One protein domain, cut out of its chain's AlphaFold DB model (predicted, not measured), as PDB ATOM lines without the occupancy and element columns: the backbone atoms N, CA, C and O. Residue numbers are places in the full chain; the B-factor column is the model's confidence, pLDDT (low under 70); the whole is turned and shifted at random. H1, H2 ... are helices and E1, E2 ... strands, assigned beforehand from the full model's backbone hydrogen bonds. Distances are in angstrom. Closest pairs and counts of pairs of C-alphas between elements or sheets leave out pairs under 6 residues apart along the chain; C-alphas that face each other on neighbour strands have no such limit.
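What this domain is: This is residues 182 to 332 of the 334 residues of an uncharacterized protein of Acinetobacter wuhouensis (UniProt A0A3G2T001). A long, twisted wall of seven antiparallel strands has a small three-stranded sheet over part of one face, a sandwich of two sheets only partly face to face. H2 grazes both sheets and H1 grazes the wall near its edge strand E2, while the long stretch 284 to 302 loops past the wall's other face. The printed part has 151 residues with ten named strands and two named helices, in the order E1 H1 E2 E3 E4 E5 E6 H2 E7 E8 E9 E10; the class is mostly strand, with under half of the residues in named elements. The wall runs E2, E3, E4, E10, E9, E8, E7, and the small mixed sheet E1, E5, E6. The whole is compact, with a radius of gyration of the C-alphas of 15.0 A and spans of 40 by 32 by 26 A.

How they stand to each other: Start at E1, residues 182 to 184, parallel to E5, residues 251 to 255; look for N 254 and O 183, 2.7 A apart. E5 and E6, residues 258 to 260, form a hairpin, with N 255 and O 258 at 2.8 A. Past H1, residues 197 to 202, the strands E2, 223 to 227, E3, 230 to 235, and E4, 238 to 245, form a meander, each the antiparallel neighbour of the one before; N 225 and O 232 are 2.8 A apart, N 233 and O 240 2.9 A. E7, 277 to 283, E8, 303 to 309, E9, 315 to 321, and E10, 324 to 331, form a second meander; look for N 306 and O 280, N 318 and O 305, each 2.8 A, and N 317 and O 329, 2.8 A. E4 and E10 are antiparallel neighbours, with N 330 and O 242 at 2.7 A. Between the two sheets, the closest C-alphas of E1 and E4 are those of Gln 184 and Val 241, 6.9 A. H2, residues 266 to 272, has every O i to N i+4 pair within hydrogen-bond range, H1 1 of 2.

Where its parts are: Find C-alpha 182, where E1 begins, at (152.165, 192.607, 139.899). E4 runs 21.0 A from C-alpha 238 at (135.901, 190.021, 135.470). E10 runs 20.2 A to C-alpha 331 at (142.997, 176.369, 145.369); E8 spans 20.1 A and H2 10.0 A.

The domain as a whole: The C-alphas farthest apart, of Ser 204 and Thr 275, are 43.5 A apart. The printed part has no cut. The long links are E1 to H1, H1 to E2 and E7 to E8. The mean pLDDT of the printed part is 86.2; 17 residues are under 70, among them residues 201 to 208 and 292 to 295.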
ATOM      1  N   ILE A 182     152.775 192.739 138.578       91.31
ATOM      2  CA  ILE A 182     152.165 192.607 139.899       91.31
ATOM      3  C   ILE A 182     150.877 191.805 139.749       91.31
ATOM      4  O   ILE A 182     149.946 192.245 139.083       91.31
ATOM      5  N   ILE A 183     150.819 190.656 140.413       94.50
ATOM      6  CA  ILE A 183     149.689 189.731 140.362       94.50
ATOM      7  C   ILE A 183     148.975 189.723 141.703       94.50
ATOM      8  O   ILE A 183     149.617 189.597 142.742       94.50
ATOM      9  N   GLN A 184     147.651 189.833 141.690       94.31
ATOM     10  CA  GLN A 184     146.814 189.617 142.870       94.31
ATOM     11  C   GLN A 184     146.208 188.218 142.763       94.31
ATOM     12  O   GLN A 184     145.271 188.011 141.998       94.31
ATOM     13  N   LEU A 185     146.780 187.254 143.480       95.00
ATOM     14  CA  LEU A 185     146.363 185.857 143.372       95.00
ATOM     15  C   LEU A 185     145.046 185.627 144.124       95.00
ATOM     16  O   LEU A 185     144.917 186.064 145.271       95.00
ATOM     17  N   GLY A 186     144.089 184.937 143.494       92.94
ATOM     18  CA  GLY A 186     142.779 184.659 144.096       92.94
ATOM     19  C   GLY A 186     141.989 185.932 144.425       92.94
ATOM     20  O   GLY A 186     141.262 185.978 145.413       92.94
ATOM     21  N   LYS A 187     142.193 187.010 143.659       92.88
ATOM     22  CA  LYS A 187     141.468 188.270 143.822       92.88
ATOM     23  C   LYS A 187     140.843 188.703 142.507       92.88
ATOM     24  O   LYS A 187     141.545 188.946 141.528       92.88
ATOM     25  N   GLN A 188     139.530 188.882 142.546       92.38
ATOM     26  CA  GLN A 188     138.746 189.400 141.437       92.38
ATOM     27  C   GLN A 188     139.196 190.806 141.023       92.38
ATOM     28  O   GLN A 188     139.414 191.687 141.866       92.38
ATOM     29  N   MET A 189     139.281 191.028 139.716       90.69
ATOM     30  CA  MET A 189     139.500 192.335 139.102       90.69
ATOM     31  C   MET A 189     138.741 192.445 137.781       90.69
ATOM     32  O   MET A 189     138.368 191.436 137.191       90.69
ATOM     33  N   TYR A 190     138.522 193.667 137.304       87.06
ATOM     34  CA  TYR A 190     137.984 193.873 135.961       87.06
ATOM     35  C   TYR A 190     139.055 193.555 134.918       87.06
ATOM     36  O   TYR A 190     140.193 194.016 135.054       87.06
ATOM     37  N   SER A 191     138.689 192.829 133.860       82.12
ATOM     38  CA  SER A 191     139.606 192.420 132.788       82.12
ATOM     39  C   SER A 191     140.333 193.612 132.161       82.12
ATOM     40  O   SER A 191     141.537 193.535 131.935       82.12
ATOM     41  N   ASN A 192     139.649 194.753 132.008       75.00
ATOM     42  CA  ASN A 192     140.205 196.014 131.490       75.00
ATOM     43  C   ASN A 192     141.237 196.712 132.387       75.00
ATOM     44  O   ASN A 192     141.950 197.607 131.941       75.00
ATOM     45  N   SER A 193     141.314 196.309 133.651       77.19
ATOM     46  CA  SER A 193     142.273 196.817 134.632       77.19
ATOM     47  C   SER A 193     143.392 195.819 134.924       77.19
ATOM     48  O   SER A 193     144.278 196.103 135.732       77.19
ATOM     49  N   SER A 194     143.339 194.643 134.293       82.19
ATOM     50  CA  SER A 194     144.302 193.574 134.509       82.19
ATOM     51  C   SER A 194     145.614 193.837 133.761       82.19
ATOM     52  O   SER A 194     145.613 194.484 132.710       82.19
ATOM     53  N   PRO A 195     146.744 193.287 134.243       80.00
ATOM     54  CA  PRO A 195     148.002 193.319 133.500       80.00
ATOM     55  C   PRO A 195     147.969 192.471 132.216       80.00
ATOM     56  O   PRO A 195     148.943 192.504 131.475       80.00
ATOM     57  N   PHE A 196     146.879 191.735 131.967       84.12
ATOM     58  CA  PHE A 196     146.689 190.846 130.820       84.12
ATOM     59  C   PHE A 196     145.653 191.372 129.828       84.12
ATOM     60  O   PHE A 196     145.216 190.634 128.951       84.12
ATOM     61  N   PHE A 197     145.185 192.615 129.991       75.81
ATOM     62  CA  PHE A 197     144.088 193.133 129.177       75.81
ATOM     63  C   PHE A 197     144.388 193.053 127.675       75.81
ATOM     64  O   PHE A 197     143.526 192.636 126.909       75.81
ATOM     65  N   GLY A 198     145.603 193.430 127.258       68.19
ATOM     66  CA  GLY A 198     145.984 193.426 125.844       68.19
ATOM     67  C   GLY A 198     145.964 192.023 125.238       68.19
ATOM     68  O   GLY A 198     145.564 191.847 124.093       68.19
ATOM     69  N   GLU A 199     146.358 191.013 126.008       75.75
ATOM     70  CA  GLU A 199     146.260 189.612 125.629       75.75
ATOM     71  C   GLU A 199     144.797 189.168 125.592       75.75
ATOM     72  O   GLU A 199     144.357 188.661 124.566       75.75
ATOM     73  N   LEU A 200     144.026 189.429 126.653       74.31
ATOM     74  CA  LEU A 200     142.610 189.060 126.758       74.31
ATOM     75  C   LEU A 200     141.758 189.629 125.609       74.31
ATOM     76  O   LEU A 200     140.917 188.912 125.079       74.31
ATOM     77  N   ASP A 201     142.000 190.878 125.197       67.50
ATOM     78  CA  ASP A 201     141.287 191.546 124.092       67.50
ATOM     79  C   ASP A 201     141.606 190.924 122.718       67.50
ATOM     80  O   ASP A 201     140.787 190.937 121.801       67.50
ATOM     81  N   ARG A 202     142.800 190.333 122.567       59.97
ATOM     82  CA  ARG A 202     143.281 189.742 121.303       59.97
ATOM     83  C   ARG A 202     142.896 188.280 121.120       59.97
ATOM     84  O   ARG A 202     143.124 187.721 120.046       59.97
ATOM     85  N   MET A 203     142.382 187.634 122.156       57.66
ATOM     86  CA  MET A 203     142.248 186.186 122.173       57.66
ATOM     87  C   MET A 203     140.815 185.736 121.867       57.66
ATOM     88  O   MET A 203     139.884 185.931 122.643       57.66
ATOM     89  N   SER A 204     140.666 185.010 120.759       44.94
ATOM     90  CA  SER A 204     139.531 184.116 120.505       44.94
ATOM     91  C   SER A 204     139.738 182.807 121.279       44.94
ATOM     92  O   SER A 204     140.134 181.801 120.692       44.94
ATOM     93  N   TYR A 205     139.581 182.807 122.603       54.16
ATOM     94  CA  TYR A 205     139.877 181.616 123.409       54.16
ATOM     95  C   TYR A 205     138.918 180.446 123.156       54.16
ATOM     96  O   TYR A 205     137.699 180.621 123.092       54.16
ATOM     97  N   VAL A 206     139.485 179.234 123.126       51.44
ATOM     98  CA  VAL A 206     138.776 178.003 123.492       51.44
ATOM     99  C   VAL A 206     138.767 177.984 125.013       51.44
ATOM    100  O   VAL A 206     139.790 177.733 125.638       51.44
ATOM    101  N   ALA A 207     137.654 178.408 125.592       60.03
ATOM    102  CA  ALA A 207     137.486 178.426 127.029       60.03
ATOM    103  C   ALA A 207     136.871 177.111 127.492       60.03
ATOM    104  O   ALA A 207     135.816 176.731 126.979       60.03
ATOM    105  N   ASP A 208     137.498 176.488 128.484       63.91
ATOM    106  CA  ASP A 208     136.962 175.295 129.127       63.91
ATOM    107  C   ASP A 208     136.061 175.707 130.295       63.91
ATOM    108  O   ASP A 208     136.390 176.627 131.060       63.91
ATOM    109  N   GLU A 209     134.907 175.047 130.406       70.31
ATOM    110  CA  GLU A 209     134.001 175.218 131.542       70.31
ATOM    111  C   GLU A 209     134.687 174.736 132.824       70.31
ATOM    112  O   GLU A 209     135.358 173.703 132.846       70.31
ATOM    113  N   VAL A 210     134.520 175.491 133.907       70.94
ATOM    114  CA  VAL A 210     135.033 175.083 135.217       70.94
ATOM    115  C   VAL A 210     134.069 174.066 135.828       70.94
ATOM    116  O   VAL A 210     132.956 174.406 136.215       70.94
ATOM    117  N   GLU A 211     134.492 172.801 135.898       62.25
ATOM    118  CA  GLU A 211     133.625 171.685 136.311       62.25
ATOM    119  C   GLU A 211     133.396 171.590 137.833       62.25
ATOM    120  O   GLU A 211     132.429 170.963 138.271       62.25
ATOM    121  N   CYS A 212     134.273 172.170 138.661       66.81
ATOM    122  CA  CYS A 212     134.152 172.141 140.121       66.81
ATOM    123  C   CYS A 212     134.973 173.249 140.794       66.81
ATOM    124  O   CYS A 212     136.058 173.583 140.320       66.81
ATOM    125  N   GLY A 213     134.470 173.781 141.918       70.81
ATOM    126  CA  GLY A 213     135.194 174.754 142.743       70.81
ATOM    127  C   GLY A 213     135.446 176.082 142.027       70.81
ATOM    128  O   GLY A 213     136.545 176.623 142.127       70.81
ATOM    129  N   GLY A 214     134.462 176.572 141.263       81.50
ATOM    130  CA  GLY A 214     134.541 177.864 140.577       81.50
ATOM    131  C   GLY A 214     134.825 179.012 141.545       81.50
ATOM    132  O   GLY A 214     134.407 178.989 142.704       81.50
ATOM    133  N   PHE A 215     135.569 180.015 141.076       88.06
ATOM    134  CA  PHE A 215     135.803 181.231 141.854       88.06
ATOM    135  C   PHE A 215     134.575 182.144 141.835       88.06
ATOM    136  O   PHE A 215     134.296 182.851 142.809       88.06
ATOM    137  N   PHE A 216     133.863 182.171 140.710       87.44
ATOM    138  CA  PHE A 216     132.680 182.993 140.536       87.44
ATOM    139  C   PHE A 216     131.427 182.242 141.004       87.44
ATOM    140  O   PHE A 216     131.414 181.014 141.044       87.44
ATOM    141  N   PRO A 217     130.359 182.965 141.387       81.69
ATOM    142  CA  PRO A 217     129.114 182.321 141.782       81.69
ATOM    143  C   PRO A 217     128.526 181.479 140.640       81.69
ATOM    144  O   PRO A 217     128.638 181.858 139.475       81.69
ATOM    145  N   ASP A 218     127.824 180.397 140.989       75.06
ATOM    146  CA  ASP A 218     127.247 179.418 140.047       75.06
ATOM    147  C   ASP A 218     126.309 180.015 138.977       75.06
ATOM    148  O   ASP A 218     125.993 179.364 137.982       75.06
ATOM    149  N   ASP A 219     125.817 181.243 139.173       75.75
ATOM    150  CA  ASP A 219     124.982 181.951 138.200       75.75
ATOM    151  C   ASP A 219     125.783 182.622 137.069       75.75
ATOM    152  O   ASP A 219     125.191 183.191 136.146       75.75
ATOM    153  N   GLN A 220     127.116 182.533 137.101       77.25
ATOM    154  CA  GLN A 220     128.012 183.066 136.081       77.25
ATOM    155  C   GLN A 220     128.743 181.931 135.369       77.25
ATOM    156  O   GLN A 220     129.403 181.109 135.995       77.25
ATOM    157  N   ALA A 221     128.660 181.909 134.035       81.25
ATOM    158  CA  ALA A 221     129.413 180.956 133.229       81.25
ATOM    159  C   ALA A 221     130.915 181.273 133.322       81.25
ATOM    160  O   ALA A 221     131.419 182.165 132.634       81.25
ATOM    161  N   GLU A 222     131.600 180.551 134.202       85.81
ATOM    162  CA  GLU A 222     133.030 180.673 134.430       85.81
ATOM    163  C   GLU A 222     133.820 179.892 133.383       85.81
ATOM    164  O   GLU A 222     133.503 178.756 133.023       85.81
ATOM    165  N   LYS A 223     134.871 180.539 132.891       85.81
ATOM    166  CA  LYS A 223     135.748 180.035 131.845       85.81
ATOM    167  C   LYS A 223     137.186 180.084 132.318       85.81
ATOM    168  O   LYS A 223     137.608 181.121 132.827       85.81
ATOM    169  N   SER A 224     137.942 179.017 132.096       85.81
ATOM    170  CA  SER A 224     139.383 179.007 132.364       85.81
ATOM    171  C   SER A 224     140.198 179.254 131.091       85.81
ATOM    172  O   SER A 224     139.773 178.927 129.980       85.81
ATOM    173  N   THR A 225     141.360 179.888 131.240       84.75
ATOM    174  CA  THR A 225     142.358 180.049 130.180       84.75
ATOM    175  C   THR A 225     143.765 180.209 130.754       84.75
ATOM    176  O   THR A 225     143.953 180.575 131.914       84.75
ATOM    177  N   THR A 226     144.777 179.971 129.922       85.62
ATOM    178  CA  THR A 226     146.185 180.192 130.253       85.62
ATOM    179  C   THR A 226     146.778 181.275 129.351       85.62
ATOM    180  O   THR A 226     146.666 181.217 128.127       85.62
ATOM    181  N   ILE A 227     147.441 182.261 129.957       83.38
ATOM    182  CA  ILE A 227     148.247 183.275 129.265       83.38
ATOM    183  C   ILE A 227     149.678 183.110 129.746       83.38
ATOM    184  O   ILE A 227     149.946 183.343 130.920       83.38
ATOM    185  N   ASP A 228     150.591 182.726 128.855       85.44
ATOM    186  CA  ASP A 228     151.978 182.411 129.227       85.44
ATOM    187  C   ASP A 228     152.019 181.360 130.360       85.44
ATOM    188  O   ASP A 228     151.567 180.230 130.172       85.44
ATOM    189  N   HIS A 229     152.497 181.729 131.550       90.00
ATOM    190  CA  HIS A 229     152.504 180.893 132.751       90.00
ATOM    191  C   HIS A 229     151.429 181.253 133.787       90.00
ATOM    192  O   HIS A 229     151.487 180.781 134.928       90.00
ATOM    193  N   TYR A 230     150.463 182.094 133.425       91.69
ATOM    194  CA  TYR A 230     149.350 182.505 134.277       91.69
ATOM    195  C   TYR A 230     148.101 181.700 133.950       91.69
ATOM    196  O   TYR A 230     147.741 181.552 132.786       91.69
ATOM    197  N   ASP A 231     147.423 181.229 134.985       91.25
ATOM    198  CA  ASP A 231     146.137 180.547 134.889       91.25
ATOM    199  C   ASP A 231     145.042 181.493 135.370       91.25
ATOM    200  O   ASP A 231     145.126 182.044 136.475       91.25
ATOM    201  N   LEU A 232     144.070 181.750 134.501       90.94
ATOM    202  CA  LEU A 232     143.060 182.783 134.667       90.94
ATOM    203  C   LEU A 232     141.677 182.166 134.567       90.94
ATOM    204  O   LEU A 232     141.398 181.416 133.635       90.94
ATOM    205  N   HIS A 233     140.795 182.553 135.478       90.62
ATOM    206  CA  HIS A 233     139.369 182.295 135.344       90.62
ATOM    207  C   HIS A 233     138.643 183.610 135.061       90.62
ATOM    208  O   HIS A 233     139.018 184.659 135.594       90.62
ATOM    209  N   ILE A 234     137.638 183.569 134.189       88.75
ATOM    210  CA  ILE A 234     136.971 184.743 133.621       88.75
ATOM    211  C   ILE A 234     135.456 184.533 133.650       88.75
ATOM    212  O   ILE A 234     134.962 183.492 133.216       88.75
ATOM    213  N   ALA A 235     134.725 185.554 134.096       88.88
ATOM    214  CA  ALA A 235     133.266 185.632 134.034       88.88
ATOM    215  C   ALA A 235     132.825 187.106 133.966       88.88
ATOM    216  O   ALA A 235     133.394 187.938 134.663       88.88
ATOM    217  N   ASN A 236     131.822 187.448 133.145       82.75
ATOM    218  CA  ASN A 236     131.182 188.781 133.103       82.75
ATOM    219  C   ASN A 236     132.154 189.991 133.173       82.75
ATOM    220  O   ASN A 236     132.025 190.850 134.045       82.75
ATOM    221  N   ASP A 237     133.144 190.046 132.273       82.69
ATOM    222  CA  ASP A 237     134.210 191.075 132.202       82.69
ATOM    223  C   ASP A 237     135.135 191.165 133.426       82.69
ATOM    224  O   ASP A 237     135.924 192.107 133.582       82.69
ATOM    225  N   GLN A 238     135.053 190.179 134.307       89.94
ATOM    226  CA  GLN A 238     135.901 190.021 135.470       89.94
ATOM    227  C   GLN A 238     136.832 188.845 135.258       89.94
ATOM    228  O   GLN A 238     136.528 187.888 134.549       89.94
ATOM    229  N   MET A 239     137.977 188.924 135.915       91.81
ATOM    230  CA  MET A 239     138.954 187.860 135.915       91.81
ATOM    231  C   MET A 239     139.562 187.678 137.299       91.81
ATOM    232  O   MET A 239     139.585 188.590 138.134       91.81
ATOM    233  N   VAL A 240     140.115 186.495 137.507       93.81
ATOM    234  CA  VAL A 240     140.932 186.146 138.659       93.81
ATOM    235  C   VAL A 240     142.130 185.339 138.178       93.81
ATOM    236  O   VAL A 240     142.005 184.493 137.296       93.81
ATOM    237  N   VAL A 241     143.309 185.615 138.735       94.44
ATOM    238  CA  VAL A 241     144.471 184.742 138.537       94.44
ATOM    239  C   VAL A 241     144.397 183.637 139.577       94.44
ATOM    240  O   VAL A 241     144.508 183.911 140.777       94.44
ATOM    241  N   MET A 242     144.224 182.408 139.109       93.75
ATOM    242  CA  MET A 242     144.167 181.207 139.938       93.75
ATOM    243  C   MET A 242     145.554 180.621 140.166       93.75
ATOM    244  O   MET A 242     145.818 180.063 141.225       93.75
ATOM    245  N   GLY A 243     146.485 180.809 139.233       95.00
ATOM    246  CA  GLY A 243     147.828 180.262 139.368       95.00
ATOM    247  C   GLY A 243     148.893 181.026 138.600       95.00
ATOM    248  O   GLY A 243     148.632 181.659 137.581       95.00
ATOM    249  N   VAL A 244     150.119 180.949 139.111       95.88
ATOM    250  CA  VAL A 244     151.341 181.390 138.432       95.88
ATOM    251  C   VAL A 244     152.307 180.208 138.435       95.88
ATOM    252  O   VAL A 244     152.782 179.805 139.501       95.88
ATOM    253  N   PHE A 245     152.589 179.635 137.265       94.88
ATOM    254  CA  PHE A 245     153.300 178.361 137.110       94.88
ATOM    255  C   PHE A 245     154.645 178.526 136.400       94.88
ATOM    256  O   PHE A 245     154.738 178.469 135.184       94.88
ATOM    257  N   GLY A 246     155.729 178.634 137.161       93.56
ATOM    258  CA  GLY A 246     157.066 178.878 136.614       93.56
ATOM    259  C   GLY A 246     157.495 180.316 136.852       93.56
ATOM    260  O   GLY A 246     157.910 180.996 135.921       93.56
ATOM    261  N   LEU A 247     157.381 180.769 138.109       93.81
ATOM    262  CA  LEU A 247     157.666 182.148 138.500       93.81
ATOM    263  C   LEU A 247     159.015 182.615 137.942       93.81
ATOM    264  O   LEU A 247     160.067 182.018 138.189       93.81
ATOM    265  N   THR A 248     158.982 183.751 137.260       91.38
ATOM    266  CA  THR A 248     160.154 184.421 136.711       91.38
ATOM    267  C   THR A 248     160.643 185.524 137.652       91.38
ATOM    268  O   THR A 248     160.072 185.798 138.712       91.38
ATOM    269  N   ALA A 249     161.738 186.193 137.292       89.94
ATOM    270  CA  ALA A 249     162.192 187.376 138.020       89.94
ATOM    271  C   ALA A 249     161.264 188.592 137.831       89.94
ATOM    272  O   ALA A 249     161.369 189.544 138.608       89.94
ATOM    273  N   LYS A 250     160.392 188.601 136.811       90.44
ATOM    274  CA  LYS A 250     159.441 189.693 136.551       90.44
ATOM    275  C   LYS A 250     158.231 189.633 137.489       90.44
ATOM    276  O   LYS A 250     157.629 190.668 137.754       90.44
ATOM    277  N   ASP A 251     157.939 188.472 138.063       94.12
ATOM    278  CA  ASP A 251     156.681 188.248 138.769       94.12
ATOM    279  C   ASP A 251     156.752 188.709 140.230       94.12
ATOM    280  O   ASP A 251     157.663 188.357 140.990       94.12
ATOM    281  N   GLN A 252     155.748 189.483 140.639       95.81
ATOM    282  CA  GLN A 252     155.480 189.838 142.028       95.81
ATOM    283  C   GLN A 252     154.063 189.405 142.387       95.81
ATOM    284  O   GLN A 252     153.091 190.104 142.101       95.81
ATOM    285  N   VAL A 253     153.953 188.251 143.036       97.31
ATOM    286  CA  VAL A 253     152.662 187.662 143.389       97.31
ATOM    287  C   VAL A 253     152.264 188.135 144.780       97.31
ATOM    288  O   VAL A 253     152.992 187.940 145.754       97.31
ATOM    289  N   GLN A 254     151.115 188.790 144.882       96.81
ATOM    290  CA  GLN A 254     150.501 189.183 146.139       96.81
ATOM    291  C   GLN A 254     149.507 188.112 146.573       96.81
ATOM    292  O   GLN A 254     148.542 187.817 145.872       96.81
ATOM    293  N   VAL A 255     149.759 187.554 147.753       94.88
ATOM    294  CA  VAL A 255     148.971 186.505 148.389       94.88
ATOM    295  C   VAL A 255     148.535 187.014 149.755       94.88
ATOM    296  O   VAL A 255     149.380 187.267 150.614       94.88
ATOM    297  N   MET A 256     147.231 187.230 149.951       89.56
ATOM    298  CA  MET A 256     146.669 187.778 151.201       89.56
ATOM    299  C   MET A 256     147.407 189.041 151.702       89.56
ATOM    300  O   MET A 256     147.728 189.188 152.882       89.56
ATOM    301  N   GLY A 257     147.754 189.948 150.782       89.38
ATOM    302  CA  GLY A 257     148.491 191.181 151.088       89.38
ATOM    303  C   GLY A 257     149.986 190.999 151.399       89.38
ATOM    304  O   GLY A 257     150.648 191.962 151.788       89.38
ATOM    305  N   LYS A 258     150.545 189.791 151.244       94.38
ATOM    306  CA  LYS A 258     151.989 189.510 151.320       94.38
ATOM    307  C   LYS A 258     152.558 189.313 149.922       94.38
ATOM    308  O   LYS A 258     151.951 188.636 149.103       94.38
ATOM    309  N   THR A 259     153.739 189.857 149.650       96.69
ATOM    310  CA  THR A 259     154.406 189.687 148.350       96.69
ATOM    311  C   THR A 259     155.378 188.513 148.380       96.69
ATOM    312  O   THR A 259     156.226 188.428 149.270       96.69
ATOM    313  N   VAL A 260     155.293 187.650 147.369       97.50
ATOM    314  CA  VAL A 260     156.254 186.580 147.080       97.50
ATOM    315  C   VAL A 260     156.770 186.696 145.643       97.50
ATOM    316  O   VAL A 260     156.134 187.293 144.775       97.50
ATOM    317  N   THR A 261     157.963 186.160 145.404       96.50
ATOM    318  CA  THR A 261     158.673 186.197 144.114       96.50
ATOM    319  C   THR A 261     159.392 184.866 143.891       96.50
ATOM    320  O   THR A 261     159.527 184.081 144.828       96.50
ATOM    321  N   SER A 262     159.948 184.638 142.700       94.88
ATOM    322  CA  SER A 262     160.813 183.474 142.420       94.88
ATOM    323  C   SER A 262     162.021 183.344 143.366       94.88
ATOM    324  O   SER A 262     162.528 182.247 143.598       94.88
ATOM    325  N   ALA A 263     162.474 184.448 143.968       95.00
ATOM    326  CA  ALA A 263     163.554 184.445 144.957       95.00
ATOM    327  C   ALA A 263     163.092 184.071 146.380       95.00
ATOM    328  O   ALA A 263     163.925 183.900 147.273       95.00
ATOM    329  N   THR A 264     161.782 183.973 146.624       97.38
ATOM    330  CA  THR A 264     161.232 183.647 147.940       97.38
ATOM    331  C   THR A 264     161.477 182.172 148.269       97.38
ATOM    332  O   THR A 264     161.204 181.275 147.477       97.38
ATOM    333  N   THR A 265     161.990 181.916 149.468       97.44
ATOM    334  CA  THR A 265     162.300 180.570 149.973       97.44
ATOM    335  C   THR A 265     161.182 180.015 150.852       97.44
ATOM    336  O   THR A 265     160.379 180.771 151.407       97.44
ATOM    337  N   LEU A 266     161.179 178.697 151.072       96.50
ATOM    338  CA  LEU A 266     160.197 178.028 151.936       96.50
ATOM    339  C   LEU A 266     160.159 178.629 153.347       96.50
ATOM    340  O   LEU A 266     159.091 178.901 153.893       96.50
ATOM    341  N   SER A 267     161.330 178.885 153.937       96.56
ATOM    342  CA  SER A 267     161.420 179.472 155.278       96.56
ATOM    343  C   SER A 267     160.823 180.879 155.340       96.56
ATOM    344  O   SER A 267     160.218 181.237 156.350       96.56
ATOM    345  N   GLN A 268     160.990 181.677 154.283       97.31
ATOM    346  CA  GLN A 268     160.422 183.023 154.221       97.31
ATOM    347  C   GLN A 268     158.900 182.971 154.115       97.31
ATOM    348  O   GLN A 268     158.234 183.704 154.841       97.31
ATOM    349  N   VAL A 269     158.341 182.076 153.293       96.94
ATOM    350  CA  VAL A 269     156.881 181.898 153.218       96.94
ATOM    351  C   VAL A 269     156.317 181.474 154.577       96.94
ATOM    352  O   VAL A 269     155.405 182.120 155.088       96.94
ATOM    353  N   LYS A 270     156.922 180.483 155.244       96.06
ATOM    354  CA  LYS A 270     156.506 180.079 156.601       96.06
ATOM    355  C   LYS A 270     156.531 181.234 157.604       96.06
ATOM    356  O   LYS A 270     155.665 181.322 158.469       96.06
ATOM    357  N   GLN A 271     157.518 182.122 157.502       96.25
ATOM    358  CA  GLN A 271     157.606 183.299 158.362       96.25
ATOM    359  C   GLN A 271     156.516 184.331 158.046       96.25
ATOM    360  O   GLN A 271     155.924 184.874 158.979       96.25
ATOM    361  N   LEU A 272     156.237 184.586 156.760       95.25
ATOM    362  CA  LEU A 272     155.209 185.534 156.312       95.25
ATOM    363  C   LEU A 272     153.816 185.177 156.842       95.25
ATOM    364  O   LEU A 272     153.053 186.082 157.186       95.25
ATOM    365  N   PHE A 273     153.525 183.881 156.959       94.06
ATOM    366  CA  PHE A 273     152.213 183.356 157.344       94.06
ATOM    367  C   PHE A 273     152.193 182.692 158.729       94.06
ATOM    368  O   PHE A 273     151.259 181.983 159.070       94.06
ATOM    369  N   LYS A 274     153.188 182.944 159.588       90.50
ATOM    370  CA  LYS A 274     153.288 182.289 160.908       90.50
ATOM    371  C   LYS A 274     152.091 182.546 161.842       90.50
ATOM    372  O   LYS A 274     151.827 181.740 162.728       90.50
ATOM    373  N   THR A 275     151.427 183.696 161.714       87.88
ATOM    374  CA  THR A 275     150.379 184.142 162.650       87.88
ATOM    375  C   THR A 275     149.044 184.247 161.931       87.88
ATOM    376  O   THR A 275     148.959 184.975 160.951       87.88
ATOM    377  N   GLY A 276     148.014 183.573 162.448       85.44
ATOM    378  CA  GLY A 276     146.648 183.641 161.911       85.44
ATOM    379  C   GLY A 276     146.326 182.632 160.804       85.44
ATOM    380  O   GLY A 276     145.190 182.606 160.347       85.44
ATOM    381  N   TYR A 277     147.279 181.777 160.423       90.44
ATOM    382  CA  TYR A 277     147.120 180.794 159.348       90.44
ATOM    383  C   TYR A 277     147.474 179.387 159.827       90.44
ATOM    384  O   TYR A 277     148.305 179.227 160.729       90.44
ATOM    385  N   SER A 278     146.868 178.377 159.207       91.25
ATOM    386  CA  SER A 278     147.326 176.992 159.322       91.25
ATOM    387  C   SER A 278     148.241 176.679 158.144       91.25
ATOM    388  O   SER A 278     148.030 177.159 157.031       91.25
ATOM    389  N   LEU A 279     149.312 175.941 158.424       93.56
ATOM    390  CA  LEU A 279     150.335 175.596 157.447       93.56
ATOM    391  C   LEU A 279     150.461 174.080 157.407       93.56
ATOM    392  O   LEU A 279     150.738 173.473 158.443       93.56
ATOM    393  N   ASP A 280     150.325 173.503 156.219       93.44
ATOM    394  CA  ASP A 280     150.570 172.083 155.981       93.44
ATOM    395  C   ASP A 280     151.655 171.902 154.917       93.44
ATOM    396  O   ASP A 280     151.612 172.523 153.855       93.44
ATOM    397  N   GLU A 281     152.668 171.091 155.218       94.31
ATOM    398  CA  GLU A 281     153.791 170.832 154.312       94.31
ATOM    399  C   GLU A 281     153.752 169.380 153.852       94.31
ATOM    400  O   GLU A 281     153.888 168.459 154.660       94.31
ATOM    401  N   SER A 282     153.699 169.182 152.538       92.44
ATOM    402  CA  SER A 282     153.883 167.874 151.927       92.44
ATOM    403  C   SER A 282     155.180 167.839 151.120       92.44
ATOM    404  O   SER A 282     155.541 168.775 150.400       92.44
ATOM    405  N   LYS A 283     155.929 166.744 151.265       90.06
ATOM    406  CA  LYS A 283     157.145 166.491 150.487       90.06
ATOM    407  C   LYS A 283     156.813 165.537 149.362       90.06
ATOM    408  O   LYS A 283     156.265 164.463 149.605       90.06
ATOM    409  N   ASN A 284     157.165 165.914 148.144       78.00
ATOM    410  CA  ASN A 284     156.905 165.106 146.970       78.00
ATOM    411  C   ASN A 284     157.951 165.403 145.906       78.00
ATOM    412  O   ASN A 284     158.084 166.551 145.520       78.00
ATOM    413  N   SER A 285     158.679 164.391 145.435       65.38
ATOM    414  CA  SER A 285     159.724 164.556 144.414       65.38
ATOM    415  C   SER A 285     159.317 164.071 143.019       65.38
ATOM    416  O   SER A 285     160.119 164.157 142.085       65.38
ATOM    417  N   THR A 286     158.120 163.492 142.870       73.12
ATOM    418  CA  THR A 286     157.662 162.859 141.620       73.12
ATOM    419  C   THR A 286     156.482 163.568 140.977       73.12
ATOM    420  O   THR A 286     156.321 163.455 139.763       73.12
ATOM    421  N   ASN A 287     155.682 164.294 141.756       84.38
ATOM    422  CA  ASN A 287     154.523 165.002 141.231       84.38
ATOM    423  C   ASN A 287     154.921 166.222 140.398       84.38
ATOM    424  O   ASN A 287     156.005 166.800 140.540       84.38
ATOM    425  N   THR A 288     153.997 166.609 139.529       89.44
ATOM    426  CA  THR A 288     154.083 167.818 138.724       89.44
ATOM    427  C   THR A 288     152.911 168.751 139.015       89.44
ATOM    428  O   THR A 288     151.907 168.337 139.592       89.44
ATOM    429  N   ILE A 289     153.065 170.019 138.646       89.75
ATOM    430  CA  ILE A 289     152.041 171.058 138.746       89.75
ATOM    431  C   ILE A 289     152.066 171.929 137.486       89.75
ATOM    432  O   ILE A 289     153.131 172.146 136.916       89.75
ATOM    433  N   GLY A 290     150.923 172.426 137.034       84.44
ATOM    434  CA  GLY A 290     150.820 173.373 135.924       84.44
ATOM    435  C   GLY A 290     149.376 173.830 135.760       84.44
ATOM    436  O   GLY A 290     148.504 173.292 136.444       84.44
ATOM    437  N   ALA A 291     149.142 174.780 134.854       77.56
ATOM    438  CA  ALA A 291     147.801 175.286 134.570       77.56
ATOM    439  C   ALA A 291     146.845 174.165 134.130       77.56
ATOM    440  O   ALA A 291     147.295 173.079 133.728       77.56
ATOM    441  N   ALA A 292     145.539 174.427 134.240       67.88
ATOM    442  CA  ALA A 292     144.491 173.449 133.950       67.88
ATOM    443  C   ALA A 292     144.556 172.939 132.501       67.88
ATOM    444  O   ALA A 292     144.384 171.743 132.276       67.88
ATOM    445  N   SER A 293     144.918 173.817 131.558       69.62
ATOM    446  CA  SER A 293     145.106 173.473 130.146       69.62
ATOM    447  C   SER A 293     146.029 172.256 129.957       69.62
ATOM    448  O   SER A 293     147.119 172.175 130.541       69.62
ATOM    449  N   GLU A 294     145.602 171.300 129.125       67.12
ATOM    450  CA  GLU A 294     146.372 170.084 128.824       67.12
ATOM    451  C   GLU A 294     147.718 170.392 128.148       67.12
ATOM    452  O   GLU A 294     148.702 169.685 128.379       67.12
ATOM    453  N   ASP A 295     147.781 171.488 127.390       67.94
ATOM    454  CA  ASP A 295     148.981 171.942 126.684       67.94
ATOM    455  C   ASP A 295     149.957 172.714 127.591       67.94
ATOM    456  O   ASP A 295     151.100 172.987 127.204       67.94
ATOM    457  N   ALA A 296     149.546 173.062 128.816       71.81
ATOM    458  CA  ALA A 296     150.386 173.819 129.732       71.81
ATOM    459  C   ALA A 296     151.564 172.982 130.254       71.81
ATOM    460  O   ALA A 296     151.419 171.848 130.728       71.81
ATOM    461  N   ALA A 297     152.755 173.586 130.243       76.50
ATOM    462  CA  ALA A 297     153.965 172.956 130.751       76.50
ATOM    463  C   ALA A 297     153.804 172.550 132.228       76.50
ATOM    464  O   ALA A 297     153.494 173.368 133.096       76.50
ATOM    465  N   LYS A 298     154.060 171.271 132.530       88.12
ATOM    466  CA  LYS A 298     154.005 170.737 133.897       88.12
ATOM    467  C   LYS A 298     155.392 170.790 134.556       88.12
ATOM    468  O   LYS A 298     156.380 170.285 134.025       88.12
ATOM    469  N   LEU A 299     155.465 171.365 135.751       90.62
ATOM    470  CA  LEU A 299     156.676 171.608 136.535       90.62
ATOM    471  C   LEU A 299     156.824 170.585 137.658       90.62
ATOM    472  O   LEU A 299     155.879 170.330 138.395       90.62
ATOM    473  N   LYS A 300     158.027 170.038 137.849       92.75
ATOM    474  CA  LYS A 300     158.335 169.194 139.015       92.75
ATOM    475  C   LYS A 300     158.611 170.057 140.244       92.75
ATOM    476  O   LYS A 300     159.343 171.037 140.138       92.75
ATOM    477  N   TYR A 301     158.141 169.627 141.408       93.62
ATOM    478  CA  TYR A 301     158.457 170.233 142.707       93.62
ATOM    479  C   TYR A 301     159.034 169.189 143.677       93.62
ATOM    480  O   TYR A 301     159.081 168.008 143.345       93.62
ATOM    481  N   ASP A 302     159.559 169.651 144.815       94.19
ATOM    482  CA  ASP A 302     160.052 168.826 145.933       94.19
ATOM    483  C   ASP A 302     159.192 168.996 147.196       94.19
ATOM    484  O   ASP A 302     159.075 168.085 148.020       94.19
ATOM    485  N   VAL A 303     158.624 170.191 147.380       95.88
ATOM    486  CA  VAL A 303     157.819 170.564 148.548       95.88
ATOM    487  C   VAL A 303     156.618 171.378 148.093       95.88
ATOM    488  O   VAL A 303     156.768 172.296 147.287       95.88
ATOM    489  N   MET A 304     155.453 171.068 148.648       95.94
ATOM    490  CA  MET A 304     154.262 171.906 148.589       95.94
ATOM    491  C   MET A 304     153.942 172.381 150.007       95.94
ATOM    492  O   MET A 304     153.928 171.591 150.949       95.94
ATOM    493  N   LEU A 305     153.699 173.677 150.157       96.44
ATOM    494  CA  LEU A 305     153.198 174.281 151.386       96.44
ATOM    495  C   LEU A 305     151.787 174.804 151.118       96.44
ATOM    496  O   LEU A 305     151.618 175.685 150.279       96.44
ATOM    497  N   SER A 306     150.803 174.277 151.834       95.06
ATOM    498  CA  SER A 306     149.436 174.787 151.856       95.06
ATOM    499  C   SER A 306     149.267 175.785 152.996       95.06
ATOM    500  O   SER A 306     149.769 175.562 154.104       95.06
ATOM    501  N   ILE A 307     148.586 176.895 152.715       94.00
ATOM    502  CA  ILE A 307     148.269 177.947 153.679       94.00
ATOM    503  C   ILE A 307     146.793 178.294 153.558       94.00
ATOM    504  O   ILE A 307     146.352 178.755 152.510       94.00
ATOM    505  N   ASN A 308     146.056 178.154 154.653       89.31
ATOM    506  CA  ASN A 308     144.667 178.587 154.751       89.31
ATOM    507  C   ASN A 308     144.439 179.392 156.037       89.31
ATOM    508  O   ASN A 308     145.172 179.283 157.030       89.31
ATOM    509  N   THR A 309     143.428 180.254 156.018       82.38
ATOM    510  CA  THR A 309     142.882 180.822 157.254       82.38
ATOM    511  C   THR A 309     141.943 179.812 157.894       82.38
ATOM    512  O   THR A 309     141.351 178.997 157.199       82.38
ATOM    513  N   LYS A 310     141.750 179.880 159.213       69.94
ATOM    514  CA  LYS A 310     140.822 178.969 159.911       69.94
ATOM    515  C   LYS A 310     139.367 179.079 159.443       69.94
ATOM    516  O   LYS A 310     138.608 178.147 159.675       69.94
ATOM    517  N   ASP A 311     139.019 180.200 158.818       73.06
ATOM    518  CA  ASP A 311     137.655 180.553 158.427       73.06
ATOM    519  C   ASP A 311     137.419 180.434 156.907       73.06
ATOM    520  O   ASP A 311     136.401 180.913 156.418       73.06
ATOM    521  N   MET A 312     138.361 179.851 156.151       74.69
ATOM    522  CA  MET A 312     138.223 179.638 154.703       74.69
ATOM    523  C   MET A 312     138.527 178.185 154.348       74.69
ATOM    524  O   MET A 312     139.518 177.630 154.826       74.69
ATOM    525  N   ASP A 313     137.694 177.614 153.480       79.62
ATOM    526  CA  ASP A 313     137.942 176.304 152.872       79.62
ATOM    527  C   ASP A 313     139.031 176.400 151.787       79.62
ATOM    528  O   ASP A 313     139.805 175.463 151.585       79.62
ATOM    529  N   ASP A 314     139.165 177.574 151.167       88.56
ATOM    530  CA  ASP A 314     140.179 177.851 150.156       88.56
ATOM    531  C   ASP A 314     141.597 177.866 150.738       88.56
ATOM    532  O   ASP A 314     141.855 178.273 151.880       88.56
ATOM    533  N   ALA A 315     142.557 177.470 149.907       92.06
ATOM    534  CA  ALA A 315     143.961 177.409 150.267       92.06
ATOM    535  C   ALA A 315     144.848 178.110 149.239       92.06
ATOM    536  O   ALA A 315     144.597 178.116 148.038       92.06
ATOM    537  N   TYR A 316     145.964 178.645 149.719       95.06
ATOM    538  CA  TYR A 316     147.065 179.087 148.880       95.06
ATOM    539  C   TYR A 316     148.167 178.035 148.911       95.06
ATOM    540  O   TYR A 316     148.734 177.736 149.965       95.06
ATOM    541  N   LEU A 317     148.478 177.482 147.744       95.94
ATOM    542  CA  LEU A 317     149.475 176.437 147.569       95.94
ATOM    543  C   LEU A 317     150.762 177.045 147.012       95.94
ATOM    544  O   LEU A 317     150.762 177.713 145.980       95.94
ATOM    545  N   PHE A 318     151.876 176.805 147.697       97.56
ATOM    546  CA  PHE A 318     153.208 177.258 147.311       97.56
ATOM    547  C   PHE A 318     154.070 176.047 146.973       97.56
ATOM    548  O   PHE A 318     154.274 175.173 147.817       97.56
ATOM    549  N   TYR A 319     154.626 176.018 145.766       97.00
ATOM    550  CA  TYR A 319     155.417 174.894 145.275       97.00
ATOM    551  C   TYR A 319     156.885 175.277 145.162       97.00
ATOM    552  O   TYR A 319     157.237 176.284 144.540       97.00
ATOM    553  N   PHE A 320     157.757 174.446 145.729       96.38
ATOM    554  CA  PHE A 320     159.190 174.690 145.776       96.38
ATOM    555  C   PHE A 320     159.974 173.581 145.086       96.38
ATOM    556  O   PHE A 320     159.709 172.397 145.297       96.38
ATOM    557  N   LYS A 321     161.014 173.968 144.347       94.50
ATOM    558  CA  LYS A 321     162.050 173.072 143.826       94.50
ATOM    559  C   LYS A 321     163.402 173.562 144.320       94.50
ATOM    560  O   LYS A 321     163.700 174.745 144.188       94.50
ATOM    561  N   ASN A 322     164.217 172.690 144.914       92.50
ATOM    562  CA  ASN A 322     165.521 173.080 145.474       92.50
ATOM    563  C   ASN A 322     165.448 174.326 146.393       92.50
ATOM    564  O   ASN A 322     166.321 175.192 146.347       92.50
ATOM    565  N   ASN A 323     164.393 174.434 147.217       92.12
ATOM    566  CA  ASN A 323     164.108 175.570 148.114       92.12
ATOM    567  C   ASN A 323     163.806 176.924 147.421       92.12
ATOM    568  O   ASN A 323     163.734 177.953 148.095       92.12
ATOM    569  N   GLN A 324     163.595 176.938 146.105       93.25
ATOM    570  CA  GLN A 324     163.144 178.108 145.347       93.25
ATOM    571  C   GLN A 324     161.658 177.982 145.019       93.25
ATOM    572  O   GLN A 324     161.207 176.896 144.650       93.25
ATOM    573  N   LEU A 325     160.906 179.071 145.176       97.12
ATOM    574  CA  LEU A 325     159.492 179.124 144.819       97.12
ATOM    575  C   LEU A 325     159.347 179.096 143.295       97.12
ATOM    576  O   LEU A 325     159.868 179.973 142.609       97.12
ATOM    577  N   ILE A 326     158.635 178.095 142.781       95.75
ATOM    578  CA  ILE A 326     158.442 177.898 141.339       95.75
ATOM    579  C   ILE A 326     156.993 178.072 140.900       95.75
ATOM    580  O   ILE A 326     156.764 178.411 139.745       95.75
ATOM    581  N   ALA A 327     156.021 177.874 141.788       96.81
ATOM    582  CA  ALA A 327     154.617 178.118 141.483       96.81
ATOM    583  C   ALA A 327     153.844 178.558 142.727       96.81
ATOM    584  O   ALA A 327     154.197 178.184 143.853       96.81
ATOM    585  N   VAL A 328     152.785 179.335 142.508       97.31
ATOM    586  CA  VAL A 328     151.800 179.696 143.534       97.31
ATOM    587  C   VAL A 328     150.408 179.536 142.939       97.31
ATOM    588  O   VAL A 328     150.178 179.985 141.818       97.31
ATOM    589  N   GLN A 329     149.496 178.916 143.679       95.44
ATOM    590  CA  GLN A 329     148.134 178.641 143.236       95.44
ATOM    591  C   GLN A 329     147.123 179.005 144.326       95.44
ATOM    592  O   GLN A 329     147.362 178.754 145.507       95.44
ATOM    593  N   TYR A 330     146.006 179.599 143.922       94.25
ATOM    594  CA  TYR A 330     144.776 179.662 144.691       94.25
ATOM    595  C   TYR A 330     143.962 178.406 144.404       94.25
ATOM    596  O   TYR A 330     143.664 178.101 143.251       94.25
ATOM    597  N   PHE A 331     143.665 177.653 145.450       90.75
ATOM    598  CA  PHE A 331     142.997 176.369 145.369       90.75
ATOM    599  C   PHE A 331     141.661 176.453 146.095       90.75
ATOM    600  O   PHE A 331     141.630 176.708 147.299       90.75
ATOM    601  N   ILE A 332     140.587 176.214 145.349       87.88
ATOM    602  CA  ILE A 332     139.232 176.080 145.872       87.88
ATOM    603  C   ILE A 332     138.945 174.577 145.940       87.88
ATOM    604  O   ILE A 332     139.029 173.902 144.908       87.88
TER     605      ILE A 332